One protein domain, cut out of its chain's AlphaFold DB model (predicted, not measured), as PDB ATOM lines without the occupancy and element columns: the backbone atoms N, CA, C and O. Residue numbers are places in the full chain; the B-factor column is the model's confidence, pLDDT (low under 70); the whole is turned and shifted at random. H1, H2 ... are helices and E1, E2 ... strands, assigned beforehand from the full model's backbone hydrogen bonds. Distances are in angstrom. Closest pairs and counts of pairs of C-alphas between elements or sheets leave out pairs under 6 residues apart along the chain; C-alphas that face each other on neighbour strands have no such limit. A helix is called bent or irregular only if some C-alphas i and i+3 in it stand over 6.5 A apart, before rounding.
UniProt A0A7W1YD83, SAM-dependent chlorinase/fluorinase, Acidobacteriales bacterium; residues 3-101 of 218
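This is residues 3 to 101 of the 218 residues of the protein "SAM-dependent chlorinase/fluorinase" of Acidobacteriales bacterium (UniProt A0A7W1YD83). A small twisted sheet of four strands has the long helix H2 packed over one face, lengthwise over E1 and E3, with the short helix H3 on the same face near E4. The short helix H1 sits on the opposite face, beside the strands, and two long loops, residues 13 to 24 and 59 to 74, make the links between E1 and E2 and between E4 and H2. The printed part has 99 residues, with three named helices and four named strands in the order E1 E2 E3 H1 E4 H2 H3; the sheet runs E1 E3 E2 E4 and is mixed. The class is mixed, helices and strands, though under half of the residues, 46, are in named elements. The whole is compact, with a radius of gyration of the C-alphas of 12.5 A, and rounded, spanning 35 by 27 by 24 A.

The strand E1, residues 10 to 12, is an edge strand of the sheet. Its neighbour is E3, residues 35 to 39, parallel at 15 degrees, with N 11 and O 35 at 2.8 A and N 37 and O 11 at 2.8 A. E3 forms a hairpin with E2, residues 25 to 30; the two are antiparallel at 149 degrees, with N 28 and O 36 within hydrogen-bond range at 2.8 A. E1 and E2 are apart. H1, residues 45 to 51, is on the sheet at a height of 7.1 A, on a local plane fitted to 6 C-alphas of the sheet. It lies over none of the strands, but only just, as 2 of its 7 C-alphas fall on E2; the closest C-alphas of H1 and E2 are those of Asp 51 and Ser 30, 6.2 A apart. E4, residues 53 to 58, is the other edge strand, antiparallel to E2 at 162 degrees, with N 29 and O 55 at 2.8 A. E3, H1 and E4 make a split strand-helix-strand unit, two strands running the same way with E2 between them, and its crossover is right-handed. H2, residues 75 to 89, makes two layers with the sheet, a helix on one face, at a height of 8.1 A. It lies over E3 and, only just, with 3 C-alphas, over E1; it runs along the strands, at 9 degrees to E3 on the local plane. The closest C-alphas of H2 and E3 are those of Phe 80 and Val 37, 5.9 A apart. H1 is on the opposite face from H2, and the two are apart. H3, residues 93 to 96, is on the same face as H2; the two are close but not clearly touching, with the C-alphas of Leu 87 and Trp 93 closest at 6.5 A. The closest C-alphas of H3 and E4 are those of Val 96 and Glu 58, 6.9 A apart. Every O i to N i+4 pair in H1 is within hydrogen-bond range, against 8 of 11 in H2, and H3 is too short for such a pair.

E1 begins at C-alpha 10, (-48.465, 2.434, 26.883). E2 is 16.3 A from first to last C-alpha, E3 13.3 A and E4 14.1 A. H1 is 10.2 A long. H2, 20.0 A long, begins at C-alpha 75, (-35.970, -0.437, 15.535); it is irregular, but only just, with C-alphas 78 and 81 at 6.6 A. H3 ends at C-alpha 96, (-34.871, 4.766, 29.806).

The two C-alphas farthest apart are those of Arg 50 and Ala 68, 36.8 A. The printed part has no cut. The links from E1 to E2 and from E4 to H2 are long, with 12 and 16 residues. Residues 56 to 57 of E4 pair with residues 99 to 100, antiparallel. The mean pLDDT of the printed part is 96.1, and no printed residue is under 70.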
ATOM      1  N   PRO A   3     -57.706   8.580  23.342       92.75
ATOM      2  CA  PRO A   3     -58.724   9.066  24.288       92.75
ATOM      3  C   PRO A   3     -59.604   7.975  24.915       92.75
ATOM      4  O   PRO A   3     -60.283   8.239  25.898       92.75
ATOM      5  N   TYR A   4     -59.626   6.771  24.339       94.62
ATOM      6  CA  TYR A   4     -60.453   5.655  24.811       94.62
ATOM      7  C   TYR A   4     -59.732   4.736  25.804       94.62
ATOM      8  O   TYR A   4     -60.293   3.729  26.221       94.62
ATOM      9  N   PHE A   5     -58.488   5.053  26.158       97.50
ATOM     10  CA  PHE A   5     -57.668   4.250  27.058       97.50
ATOM     11  C   PHE A   5     -57.339   5.039  28.330       97.50
ATOM     12  O   PHE A   5     -57.152   6.255  28.257       97.50
ATOM     13  N   PRO A   6     -57.233   4.374  29.490       97.44
ATOM     14  CA  PRO A   6     -56.952   5.047  30.751       97.44
ATOM     15  C   PRO A   6     -55.524   5.609  30.811       97.44
ATOM     16  O   PRO A   6     -54.647   5.241  30.016       97.44
ATOM     17  N   ALA A   7     -55.282   6.467  31.804       97.56
ATOM     18  CA  ALA A   7     -53.933   6.820  32.236       97.56
ATOM     19  C   ALA A   7     -53.115   5.552  32.560       97.56
ATOM     20  O   ALA A   7     -53.669   4.520  32.940       97.56
ATOM     21  N   GLY A   8     -51.800   5.617  32.368       97.19
ATOM     22  CA  GLY A   8     -50.880   4.483  32.490       97.19
ATOM     23  C   GLY A   8     -50.794   3.597  31.244       97.19
ATOM     24  O   GLY A   8     -49.873   2.794  31.141       97.19
ATOM     25  N   THR A   9     -51.693   3.755  30.263       98.56
ATOM     26  CA  THR A   9     -51.607   3.002  29.000       98.56
ATOM     27  C   THR A   9     -50.331   3.349  28.241       98.56
ATOM     28  O   THR A   9     -49.996   4.525  28.087       98.56
ATOM     29  N   VAL A  10     -49.662   2.319  27.721       98.69
ATOM     30  CA  VAL A  10     -48.465   2.434  26.883       98.69
ATOM     31  C   VAL A  10     -48.839   2.218  25.418       98.69
ATOM     32  O   VAL A  10     -49.323   1.155  25.036       98.69
ATOM     33  N   PHE A  11     -48.585   3.222  24.584       98.69
ATOM     34  CA  PHE A  11     -48.745   3.152  23.138       98.69
ATOM     35  C   PHE A  11     -47.385   2.991  22.475       98.69
ATOM     36  O   PHE A  11     -46.575   3.914  22.496       98.69
ATOM     37  N   VAL A  12     -47.155   1.850  21.830       98.38
ATOM     38  CA  VAL A  12     -46.017   1.674  20.922       98.38
ATOM     39  C   VAL A  12     -46.495   1.994  19.509       98.38
ATOM     40  O   VAL A  12     -47.341   1.286  18.965       98.38
ATOM     41  N   ALA A  13     -45.997   3.083  18.926       97.75
ATOM     42  CA  ALA A  13     -46.429   3.570  17.619       97.75
ATOM     43  C   ALA A  13     -45.213   3.819  16.725       97.75
ATOM     44  O   ALA A  13     -44.427   4.730  16.972       97.75
ATOM     45  N   VAL A  14     -45.055   3.004  15.680       96.44
ATOM     46  CA  VAL A  14     -43.851   3.018  14.840       96.44
ATOM     47  C   VAL A  14     -44.238   3.144  13.372       96.44
ATOM     48  O   VAL A  14     -44.641   2.178  12.731       96.44
ATOM     49  N   VAL A  15     -44.086   4.356  12.847       96.06
ATOM     50  CA  VAL A  15     -44.043   4.648  11.411       96.06
ATOM     51  C   VAL A  15     -42.739   5.394  11.197       96.06
ATOM     52  O   VAL A  15     -42.630   6.560  11.570       96.06
ATOM     53  N   ASP A  16     -41.721   4.694  10.703       95.19
ATOM     54  CA  ASP A  16     -40.341   5.165  10.805       95.19
ATOM     55  C   ASP A  16     -39.556   5.030   9.494       95.19
ATOM     56  O   ASP A  16     -38.721   4.137   9.351       95.19
ATOM     57  N   PRO A  17     -39.780   5.940   8.528       93.12
ATOM     58  CA  PRO A  17     -38.947   6.023   7.330       93.12
ATOM     59  C   PRO A  17     -37.476   6.350   7.639       93.12
ATOM     60  O   PRO A  17     -36.611   6.104   6.808       93.12
ATOM     61  N   GLY A  18     -37.195   6.914   8.821       92.12
ATOM     62  CA  GLY A  18     -35.856   7.269   9.292       92.12
ATOM     63  C   GLY A  18     -35.197   6.188  10.151       92.12
ATOM     64  O   GLY A  18     -34.288   6.504  10.921       92.12
ATOM     65  N   VAL A  19     -35.650   4.934  10.081       94.69
ATOM     66  CA  VAL A  19     -35.031   3.824  10.817       94.69
ATOM     67  C   VAL A  19     -33.535   3.726  10.496       94.69
ATOM     68  O   VAL A  19     -33.111   3.978   9.371       94.69
ATOM     69  N   GLY A  20     -32.717   3.436  11.511       86.12
ATOM     70  CA  GLY A  20     -31.257   3.380  11.368       86.12
ATOM     71  C   GLY A  20     -30.554   4.734  11.168       86.12
ATOM     72  O   GLY A  20     -29.333   4.753  11.035       86.12
ATOM     73  N   SER A  21     -31.283   5.856  11.150       91.00
ATOM     74  CA  SER A  21     -30.709   7.209  11.066       91.00
ATOM     75  C   SER A  21     -30.430   7.826  12.448       91.00
ATOM     76  O   SER A  21     -30.579   7.175  13.479       91.00
ATOM     77  N   SER A  22     -30.063   9.112  12.472       91.81
ATOM     78  CA  SER A  22     -29.833   9.898  13.690       91.81
ATOM     79  C   SER A  22     -31.109  10.362  14.410       91.81
ATOM     80  O   SER A  22     -31.011  11.009  15.453       91.81
ATOM     81  N   ARG A  23     -32.310  10.066  13.886       94.31
ATOM     82  CA  ARG A  23     -33.575  10.440  14.539       94.31
ATOM     83  C   ARG A  23     -33.709   9.756  15.904       94.31
ATOM     84  O   ARG A  23     -33.566   8.536  16.019       94.31
ATOM     85  N   LYS A  24     -34.058  10.517  16.942       96.25
ATOM     86  CA  LYS A  24     -34.166   9.992  18.311       96.25
ATOM     87  C   LYS A  24     -35.276   8.942  18.424       96.25
ATOM     88  O   LYS A  24     -36.294   9.012  17.737       96.25
ATOM     89  N   ALA A  25     -35.062   7.931  19.259       97.56
ATOM     90  CA  ALA A  25     -36.120   7.054  19.757       97.56
ATOM     91  C   ALA A  25     -36.561   7.611  21.111       97.56
ATOM     92  O   ALA A  25     -35.689   7.943  21.909       97.56
ATOM     93  N   LEU A  26     -37.860   7.741  21.386       97.94
ATOM     94  CA  LEU A  26     -38.302   8.381  22.625       97.94
ATOM     95  C   LEU A  26     -39.434   7.653  23.339       97.94
ATOM     96  O   LEU A  26     -40.224   6.926  22.730       97.94
ATOM     97  N   VAL A  27     -39.505   7.915  24.643       98.69
ATOM     98  CA  VAL A  27     -40.693   7.746  25.475       98.69
ATOM     99  C   VAL A  27     -41.207   9.132  25.844       98.69
ATOM    100  O   VAL A  27     -40.460   9.943  26.384       98.69
ATOM    101  N   ALA A  28     -42.481   9.408  25.592       98.62
ATOM    102  CA  ALA A  28     -43.154  10.616  26.057       98.62
ATOM    103  C   ALA A  28     -44.324  10.261  26.974       98.62
ATOM    104  O   ALA A  28     -45.055   9.308  26.711       98.62
ATOM    105  N   LYS A  29     -44.530  11.059  28.017       98.62
ATOM    106  CA  LYS A  29     -45.700  10.998  28.890       98.62
ATOM    107  C   LYS A  29     -46.596  12.199  28.597       98.62
ATOM    108  O   LYS A  29     -46.145  13.342  28.687       98.62
ATOM    109  N   SER A  30     -47.849  11.968  28.212       98.50
ATOM    110  CA  SER A  30     -48.820  13.056  28.038       98.50
ATOM    111  C   SER A  30     -49.344  13.544  29.387       98.50
ATOM    112  O   SER A  30     -49.318  12.805  30.371       98.50
ATOM    113  N   LYS A  31     -49.912  14.755  29.437       98.38
ATOM    114  CA  LYS A  31     -50.587  15.247  30.656       98.38
ATOM    115  C   LYS A  31     -51.858  14.461  31.002       98.38
ATOM    116  O   LYS A  31     -52.350  14.558  32.119       98.38
ATOM    117  N   ALA A  32     -52.367  13.652  30.070       97.81
ATOM    118  CA  ALA A  32     -53.412  12.664  30.333       97.81
ATOM    119  C   ALA A  32     -52.876  11.394  31.035       97.81
ATOM    120  O   ALA A  32     -53.624  10.441  31.250       97.81
ATOM    121  N   GLY A  33     -51.584  11.351  31.376       97.75
ATOM    122  CA  GLY A  33     -50.951  10.257  32.108       97.75
ATOM    123  C   GLY A  33     -50.646   9.020  31.264       97.75
ATOM    124  O   GLY A  33     -50.402   7.960  31.827       97.75
ATOM    125  N   GLN A  34     -50.681   9.118  29.934       98.44
ATOM    126  CA  GLN A  34     -50.400   8.009  29.015       98.44
ATOM    127  C   GLN A  34     -48.954   8.061  28.524       98.44
ATOM    128  O   GLN A  34     -48.390   9.147  28.390       98.44
ATOM    129  N   PHE A  35     -48.381   6.902  28.200       98.75
ATOM    130  CA  PHE A  35     -47.029   6.785  27.665       98.75
ATOM    131  C   PHE A  35     -47.036   6.478  26.172       98.75
ATOM    132  O   PHE A  35     -47.860   5.709  25.678       98.75
ATOM    133  N   PHE A  36     -46.073   7.046  25.459       98.75
ATOM    134  CA  PHE A  36     -45.913   6.912  24.022       98.75
ATOM    135  C   PHE A  36     -44.473   6.545  23.703       98.75
ATOM    136  O   PHE A  36     -43.565   7.307  24.018       98.75
ATOM    137  N   VAL A  37     -44.276   5.402  23.055       98.75
ATOM    138  CA  VAL A  37     -42.981   4.884  22.612       98.75
ATOM    139  C   VAL A  37     -42.939   4.944  21.090       98.75
ATOM    140  O   VAL A  37     -43.676   4.215  20.421       98.75
ATOM    141  N   LEU A  38     -42.139   5.858  20.538       98.62
ATOM    142  CA  LEU A  38     -42.170   6.184  19.108       98.62
ATOM    143  C   LEU A  38     -40.861   6.829  18.608       98.62
ATOM    144  O   LEU A  38     -40.069   7.324  19.417       98.62
ATOM    145  N   PRO A  39     -40.612   6.856  17.285       98.31
ATOM    146  CA  PRO A  39     -39.571   7.699  16.694       98.31
ATOM    147  C   PRO A  39     -39.895   9.191  16.847       98.31
ATOM    148  O   PRO A  39     -41.036   9.607  16.649       98.31
ATOM    149  N   ASP A  40     -38.888  10.021  17.111       98.00
ATOM    150  CA  ASP A  40     -39.039  11.480  17.122       98.00
ATOM    151  C   ASP A  40     -39.060  12.047  15.696       98.00
ATOM    152  O   ASP A  40     -38.084  12.591  15.188       98.00
ATOM    153  N   ASN A  41     -40.171  11.827  14.998       97.44
ATOM    154  CA  ASN A  41     -40.378  12.262  13.614       97.44
ATOM    155  C   ASN A  41     -41.704  13.015  13.422       97.44
ATOM    156  O   ASN A  41     -42.183  13.183  12.302       97.44
ATOM    157  N   GLY A  42     -42.314  13.446  14.528       97.44
ATOM    158  CA  GLY A  42     -43.575  14.176  14.524       97.44
ATOM    159  C   GLY A  42     -44.834  13.314  14.623       97.44
ATOM    160  O   GLY A  42     -45.928  13.875  14.686       97.44
ATOM    161  N   LEU A  43     -44.732  11.984  14.740       97.06
ATOM    162  CA  LEU A  43     -45.898  11.111  14.954       97.06
ATOM    163  C   LEU A  43     -46.707  11.472  16.223       97.06
ATOM    164  O   LEU A  43     -47.914  11.245  16.280       97.06
ATOM    165  N   LEU A  44     -46.068  12.103  17.217       97.44
ATOM    166  CA  LEU A  44     -46.707  12.568  18.456       97.44
ATOM    167  C   LEU A  44     -47.484  13.891  18.310       97.44
ATOM    168  O   LEU A  44     -48.179  14.279  19.246       97.44
ATOM    169  N   THR A  45     -47.399  14.585  17.167       97.50
ATOM    170  CA  THR A  45     -47.924  15.957  16.982       97.50
ATOM    171  C   THR A  45     -49.371  16.107  17.460       97.50
ATOM    172  O   THR A  45     -49.642  16.920  18.339       97.50
ATOM    173  N   MET A  46     -50.286  15.260  16.978       94.38
ATOM    174  CA  MET A  46     -51.714  15.362  17.320       94.38
ATOM    175  C   MET A  46     -52.014  15.080  18.802       94.38
ATOM    176  O   MET A  46     -53.000  15.576  19.341       94.38
ATOM    177  N   VAL A  47     -51.198  14.256  19.467       96.62
ATOM    178  CA  VAL A  47     -51.336  13.990  20.910       96.62
ATOM    179  C   VAL A  47     -50.815  15.177  21.705       96.62
ATOM    180  O   VAL A  47     -51.460  15.604  22.657       96.62
ATOM    181  N   ALA A  48     -49.675  15.732  21.295       96.88
ATOM    182  CA  ALA A  48     -49.095  16.898  21.935       96.88
ATOM    183  C   ALA A  48     -50.009  18.129  21.843       96.88
ATOM    184  O   ALA A  48     -50.125  18.852  22.826       96.88
ATOM    185  N   GLU A  49     -50.682  18.344  20.710       94.00
ATOM    186  CA  GLU A  49     -51.669  19.423  20.556       94.00
ATOM    187  C   GLU A  49     -52.903  19.218  21.442       94.00
ATOM    188  O   GLU A  49     -53.393  20.169  22.046       94.00
ATOM    189  N   ARG A  50     -53.406  17.980  21.532       93.31
ATOM    190  CA  ARG A  50     -54.638  17.670  22.268       93.31
ATOM    191  C   ARG A  50     -54.443  17.651  23.784       93.31
ATOM    192  O   ARG A  50     -55.241  18.238  24.505       93.31
ATOM    193  N   ASP A  51     -53.424  16.938  24.258       96.62
ATOM    194  CA  ASP A  51     -53.239  16.649  25.687       96.62
ATOM    195  C   ASP A  51     -52.089  17.452  26.300       96.62
ATOM    196  O   ASP A  51     -52.023  17.625  27.515       96.62
ATOM    197  N   GLY A  52     -51.142  17.917  25.484       97.88
ATOM    198  CA  GLY A  52     -49.841  18.368  25.962       97.88
ATOM    199  C   GLY A  52     -48.942  17.211  26.414       97.88
ATOM    200  O   GLY A  52     -49.392  16.137  26.823       97.88
ATOM    201  N   ILE A  53     -47.633  17.452  26.359       98.50
ATOM    202  CA  ILE A  53     -46.612  16.516  26.843       98.50
ATOM    203  C   ILE A  53     -46.129  16.992  28.212       98.50
ATOM    204  O   ILE A  53     -45.755  18.153  28.364       98.50
ATOM    205  N   GLU A  54     -46.205  16.107  29.206       98.25
ATOM    206  CA  GLU A  54     -45.705  16.336  30.565       98.25
ATOM    207  C   GLU A  54     -44.180  16.229  30.579       98.25
ATOM    208  O   GLU A  54     -43.505  17.135  31.055       98.25
ATOM    209  N   ALA A  55     -43.644  15.149  30.011       98.44
ATOM    210  CA  ALA A  55     -42.212  14.899  29.942       98.44
ATOM    211  C   ALA A  55     -41.871  13.960  28.776       98.44
ATOM    212  O   ALA A  55     -42.722  13.195  28.315       98.44
ATOM    213  N   ALA A  56     -40.626  14.004  28.308       98.69
ATOM    214  CA  ALA A  56     -40.104  13.081  27.309       98.69
ATOM    215  C   ALA A  56     -38.658  12.692  27.629       98.69
ATOM    216  O   ALA A  56     -37.926  13.450  28.263       98.69
ATOM    217  N   ARG A  57     -38.257  11.495  27.201       98.69
ATOM    218  CA  ARG A  57     -36.909  10.950  27.363       98.69
ATOM    219  C   ARG A  57     -36.476  10.216  26.108       98.69
ATOM    220  O   ARG A  57     -37.291   9.567  25.452       98.69
ATOM    221  N   GLU A  58     -35.191  10.290  25.800       98.44
ATOM    222  CA  GLU A  58     -34.581   9.464  24.763       98.44
ATOM    223  C   GLU A  58     -34.453   8.017  25.247       98.44
ATOM    224  O   GLU A  58     -34.097   7.769  26.398       98.44
ATOM    225  N   ILE A  59     -34.705   7.051  24.366       97.94
ATOM    226  CA  ILE A  59     -34.425   5.637  24.616       97.94
ATOM    227  C   ILE A  59     -32.951   5.393  24.315       97.94
ATOM    228  O   ILE A  59     -32.585   5.041  23.195       97.94
ATOM    229  N   ALA A  60     -32.115   5.616  25.325       96.31
ATOM    230  CA  ALA A  60     -30.661   5.513  25.221       96.31
ATOM    231  C   ALA A  60     -30.078   4.358  26.048       96.31
ATOM    232  O   ALA A  60     -28.919   4.001  25.859       96.31
ATOM    233  N   ASN A  61     -30.855   3.767  26.960       96.44
ATOM    234  CA  ASN A  61     -30.402   2.664  27.799       96.44
ATOM    235  C   ASN A  61     -30.525   1.308  27.066       96.44
ATOM    236  O   ASN A  61     -31.650   0.859  26.827       96.44
ATOM    237  N   PRO A  62     -29.418   0.593  26.775       95.31
ATOM    238  CA  PRO A  62     -29.470  -0.712  26.107       95.31
ATOM    239  C   PRO A  62     -30.227  -1.793  26.890       95.31
ATOM    240  O   PRO A  62     -30.734  -2.734  26.288       95.31
ATOM    241  N   ALA A  63     -30.349  -1.660  28.217       96.00
ATOM    242  CA  ALA A  63     -31.134  -2.580  29.044       96.00
ATOM    243  C   ALA A  63     -32.649  -2.494  28.782       96.00
ATOM    244  O   ALA A  63     -33.387  -3.367  29.223       96.00
ATOM    245  N   TRP A  64     -33.102  -1.455  28.070       97.06
ATOM    246  CA  TRP A  64     -34.486  -1.260  27.626       97.06
ATOM    247  C   TRP A  64     -34.697  -1.674  26.159       97.06
ATOM    248  O   TRP A  64     -35.724  -1.350  25.564       97.06
ATOM    249  N   MET A  65     -33.722  -2.361  25.554       96.38
ATOM    250  CA  MET A  65     -33.718  -2.807  24.157       96.38
ATOM    251  C   MET A  65     -33.569  -4.335  24.079       96.38
ATOM    252  O   MET A  65     -33.319  -5.001  25.080       96.38
ATOM    253  N   ILE A  66     -33.701  -4.917  22.883       91.69
ATOM    254  CA  ILE A  66     -33.681  -6.380  22.670       91.69
ATOM    255  C   ILE A  66     -32.313  -7.050  22.950       91.69
ATOM    256  O   ILE A  66     -32.203  -8.273  22.876       91.69
ATOM    257  N   GLY A  67     -31.269  -6.276  23.273       81.25
ATOM    258  CA  GLY A  67     -29.921  -6.756  23.590       81.25
ATOM    259  C   GLY A  67     -28.822  -6.033  22.800       81.25
ATOM    260  O   GLY A  67     -29.015  -4.924  22.311       81.25
ATOM    261  N   ALA A  68     -27.647  -6.663  22.678       72.69
ATOM    262  CA  ALA A  68     -26.425  -6.017  22.176       72.69
ATOM    263  C   ALA A  68     -26.364  -5.790  20.649       72.69
ATOM    264  O   ALA A  68     -25.544  -4.999  20.191       72.69
ATOM    265  N   ALA A  69     -27.195  -6.472  19.855       82.62
ATOM    266  CA  ALA A  69     -27.155  -6.401  18.392       82.62
ATOM    267  C   ALA A  69     -28.451  -5.795  17.833       82.62
ATOM    268  O   ALA A  69     -29.423  -6.507  17.584       82.62
ATOM    269  N   LEU A  70     -28.458  -4.474  17.639       89.44
ATOM    270  CA  LEU A  70     -29.582  -3.753  17.036       89.44
ATOM    271  C   LEU A  70     -29.548  -3.867  15.507       89.44
ATOM    272  O   LEU A  70     -28.513  -3.654  14.875       89.44
ATOM    273  N   SER A  71     -30.692  -4.168  14.896       89.81
ATOM    274  CA  SER A  71     -30.874  -4.104  13.447       89.81
ATOM    275  C   SER A  71     -30.991  -2.659  12.979       89.81
ATOM    276  O   SER A  71     -31.797  -1.896  13.506       89.81
ATOM    277  N   SER A  72     -30.294  -2.314  11.896       91.00
ATOM    278  CA  SER A  72     -30.425  -1.010  11.236       91.00
ATOM    279  C   SER A  72     -31.781  -0.783  10.557       91.00
ATOM    280  O   SER A  72     -32.104   0.350  10.216       91.00
ATOM    281  N   THR A  73     -32.587  -1.830  10.351       91.81
ATOM    282  CA  THR A  73     -33.854  -1.751   9.608       91.81
ATOM    283  C   THR A  73     -35.081  -2.066  10.455       91.81
ATOM    284  O   THR A  73     -36.199  -1.955   9.952       91.81
ATOM    285  N   PHE A  74     -34.918  -2.428  11.736       93.62
ATOM    286  CA  PHE A  74     -36.049  -2.874  12.556       93.62
ATOM    287  C   PHE A  74     -36.050  -2.371  14.008       93.62
ATOM    288  O   PHE A  74     -36.351  -3.113  14.944       93.62
ATOM    289  N   HIS A  75     -35.849  -1.064  14.207       96.06
ATOM    290  CA  HIS A  75     -35.970  -0.437  15.535       96.06
ATOM    291  C   HIS A  75     -37.360  -0.615  16.183       96.06
ATOM    292  O   HIS A  75     -37.470  -0.581  17.407       96.06
ATOM    293  N   GLY A  76     -38.413  -0.861  15.389       95.88
ATOM    294  CA  GLY A  76     -39.734  -1.298  15.873       95.88
ATOM    295  C   GLY A  76     -39.658  -2.482  16.833       95.88
ATOM    296  O   GLY A  76     -40.166  -2.414  17.953       95.88
ATOM    297  N   ARG A  77     -38.979  -3.544  16.399       95.62
ATOM    298  CA  ARG A  77     -38.761  -4.763  17.176       95.62
ATOM    299  C   ARG A  77     -37.663  -4.575  18.221       95.62
ATOM    300  O   ARG A  77     -37.812  -5.068  19.329       95.62
ATOM    301  N   ASP A  78     -36.588  -3.871  17.871       96.31
ATOM    302  CA  ASP A  78     -35.352  -3.917  18.663       96.31
ATOM    303  C   ASP A  78     -35.285  -2.872  19.782       96.31
ATOM    304  O   ASP A  78     -34.635  -3.110  20.796       96.31
ATOM    305  N   ILE A  79     -35.963  -1.732  19.617       97.44
ATOM    306  CA  ILE A  79     -35.910  -0.597  20.551       97.44
ATOM    307  C   ILE A  79     -37.302  -0.297  21.107       97.44
ATOM    308  O   ILE A  79     -37.512  -0.305  22.317       97.44
ATOM    309  N   PHE A  80     -38.278  -0.056  20.230       98.19
ATOM    310  CA  PHE A  80     -39.585   0.453  20.648       98.19
ATOM    311  C   PHE A  80     -40.442  -0.600  21.360       98.19
ATOM    312  O   PHE A  80     -41.051  -0.301  22.384       98.19
ATOM    313  N   SER A  81     -40.486  -1.837  20.855       97.81
ATOM    314  CA  SER A  81     -41.285  -2.899  21.487       97.81
ATOM    315  C   SER A  81     -40.763  -3.281  22.885       97.81
ATOM    316  O   SER A  81     -41.577  -3.322  23.810       97.81
ATOM    317  N   PRO A  82     -39.444  -3.486  23.103       97.81
ATOM    318  CA  PRO A  82     -38.899  -3.751  24.431       97.81
ATOM    319  C   PRO A  82     -39.121  -2.581  25.391       97.81
ATOM    320  O   PRO A  82     -39.646  -2.796  26.481       97.81
ATOM    321  N   ALA A  83     -38.849  -1.339  24.973       98.44
ATOM    322  CA  ALA A  83     -39.101  -0.169  25.815       98.44
ATOM    323  C   ALA A  83     -40.583  -0.055  26.215       98.44
ATOM    324  O   ALA A  83     -40.898   0.217  27.374       98.44
ATOM    325  N   GLY A  84     -41.504  -0.343  25.287       98.56
ATOM    326  CA  GLY A  84     -42.933  -0.439  25.582       98.56
ATOM    327  C   GLY A  84     -43.269  -1.520  26.613       98.56
ATOM    328  O   GLY A  84     -44.069  -1.276  27.515       98.56
ATOM    329  N   ALA A  85     -42.633  -2.690  26.528       98.31
ATOM    330  CA  ALA A  85     -42.828  -3.778  27.485       98.31
ATOM    331  C   ALA A  85     -42.298  -3.437  28.889       98.31
ATOM    332  O   ALA A  85     -42.957  -3.754  29.877       98.31
ATOM    333  N   HIS A  86     -41.152  -2.756  28.993       98.50
ATOM    334  CA  HIS A  86     -40.632  -2.268  30.275       98.50
ATOM    335  C   HIS A  86     -41.598  -1.279  30.943       98.50
ATOM    336  O   HIS A  86     -41.922  -1.442  32.120       98.50
ATOM    337  N   LEU A  87     -42.134  -0.315  30.183       98.44
ATOM    338  CA  LEU A  87     -43.155   0.607  30.692       98.44
ATOM    339  C   LEU A  87     -44.418  -0.133  31.141       98.44
ATOM    340  O   LEU A  87     -44.940   0.138  32.218       98.44
ATOM    341  N   ALA A  88     -44.897  -1.090  30.341       98.19
ATOM    342  CA  ALA A  88     -46.092  -1.862  30.668       98.19
ATOM    343  C   ALA A  88     -45.902  -2.744  31.916       98.19
ATOM    344  O   ALA A  88     -46.868  -3.014  32.628       98.19
ATOM    345  N   ARG A  89     -44.663  -3.167  32.205       97.75
ATOM    346  CA  ARG A  89     -44.286  -3.897  33.425       97.75
ATOM    347  C   ARG A  89     -44.175  -2.993  34.663       97.75
ATOM    348  O   ARG A  89     -44.122  -3.514  35.773       97.75
ATOM    349  N   GLY A  90     -44.187  -1.670  34.487       97.50
ATOM    350  CA  GLY A  90     -44.123  -0.691  35.575       97.50
ATOM    351  C   GLY A  90     -42.707  -0.307  36.001       97.50
ATOM    352  O   GLY A  90     -42.527   0.179  37.115       97.50
ATOM    353  N   ASP A  91     -41.705  -0.527  35.145       98.19
ATOM    354  CA  ASP A  91     -40.337  -0.086  35.426       98.19
ATOM    355  C   ASP A  91     -40.245   1.439  35.537       98.19
ATOM    356  O   ASP A  91     -40.985   2.173  34.875       98.19
ATOM    357  N   ASP A  92     -39.284   1.925  36.332       97.75
ATOM    358  CA  ASP A  92     -39.007   3.357  36.414       97.75
ATOM    359  C   ASP A  92     -38.473   3.870  35.073       97.75
ATOM    360  O   ASP A  92     -37.304   3.695  34.719       97.75
ATOM    361  N   TRP A  93     -39.349   4.544  34.333       97.38
ATOM    362  CA  TRP A  93     -39.051   5.111  33.026       97.38
ATOM    363  C   TRP A  93     -37.938   6.168  33.055       97.38
ATOM    364  O   TRP A  93     -37.377   6.464  32.002       97.38
ATOM    365  N   ASN A  94     -37.548   6.699  34.221       97.69
ATOM    366  CA  ASN A  94     -36.354   7.542  34.324       97.69
ATOM    367  C   ASN A  94     -35.082   6.805  33.885       97.69
ATOM    368  O   ASN A  94     -34.154   7.430  33.375       97.69
ATOM    369  N   ALA A  95     -35.059   5.475  34.014       97.69
ATOM    370  CA  ALA A  95     -33.949   4.643  33.573       97.69
ATOM    371  C   ALA A  95     -33.865   4.485  32.045       97.69
ATOM    372  O   ALA A  95     -32.871   3.943  31.564       97.69
ATOM    373  N   VAL A  96     -34.862   4.932  31.271       97.69
ATOM    374  CA  VAL A  96     -34.871   4.766  29.806       97.69
ATOM    375  C   VAL A  96     -33.773   5.587  29.118       97.69
ATOM    376  O   VAL A  96     -33.218   5.156  28.102       97.69
ATOM    377  N   GLY A  97     -33.429   6.743  29.693       98.06
ATOM    378  CA  GLY A  97     -32.412   7.648  29.171       98.06
ATOM    379  C   GLY A  97     -32.628   9.123  29.544       98.06
ATOM    380  O   GLY A  97     -33.466   9.449  30.398       98.06
ATOM    381  N   PRO A  98     -31.829  10.024  28.941       98.25
ATOM    382  CA  PRO A  98     -31.828  11.448  29.264       98.25
ATOM    383  C   PRO A  98     -33.145  12.130  28.879       98.25
ATOM    384  O   PRO A  98     -33.862  11.674  27.987       98.25
ATOM    385  N   GLU A  99     -33.452  13.236  29.554       98.38
ATOM    386  CA  GLU A  99     -34.634  14.052  29.261       98.38
ATOM    387  C   GLU A  99     -34.514  14.762  27.912       98.38
ATOM    388  O   GLU A  99     -33.432  15.176  27.499       98.38
ATOM    389  N   ILE A 100     -35.658  14.912  27.249       98.12
ATOM    390  CA  ILE A 100     -35.840  15.749  26.066       98.12
ATOM    391  C   ILE A 100     -36.872  16.806  26.443       98.12
ATOM    392  O   ILE A 100     -37.967  16.469  26.913       98.12
ATOM    393  N   ALA A 101     -36.557  18.084  26.228       98.00
ATOM    394  CA  ALA A 101     -37.522  19.134  26.513       98.00
ATOM    395  C   ALA A 101     -38.732  18.991  25.567       98.00
ATOM    396  O   ALA A 101     -38.547  18.817  24.361       98.00
TER     397      ALA A 101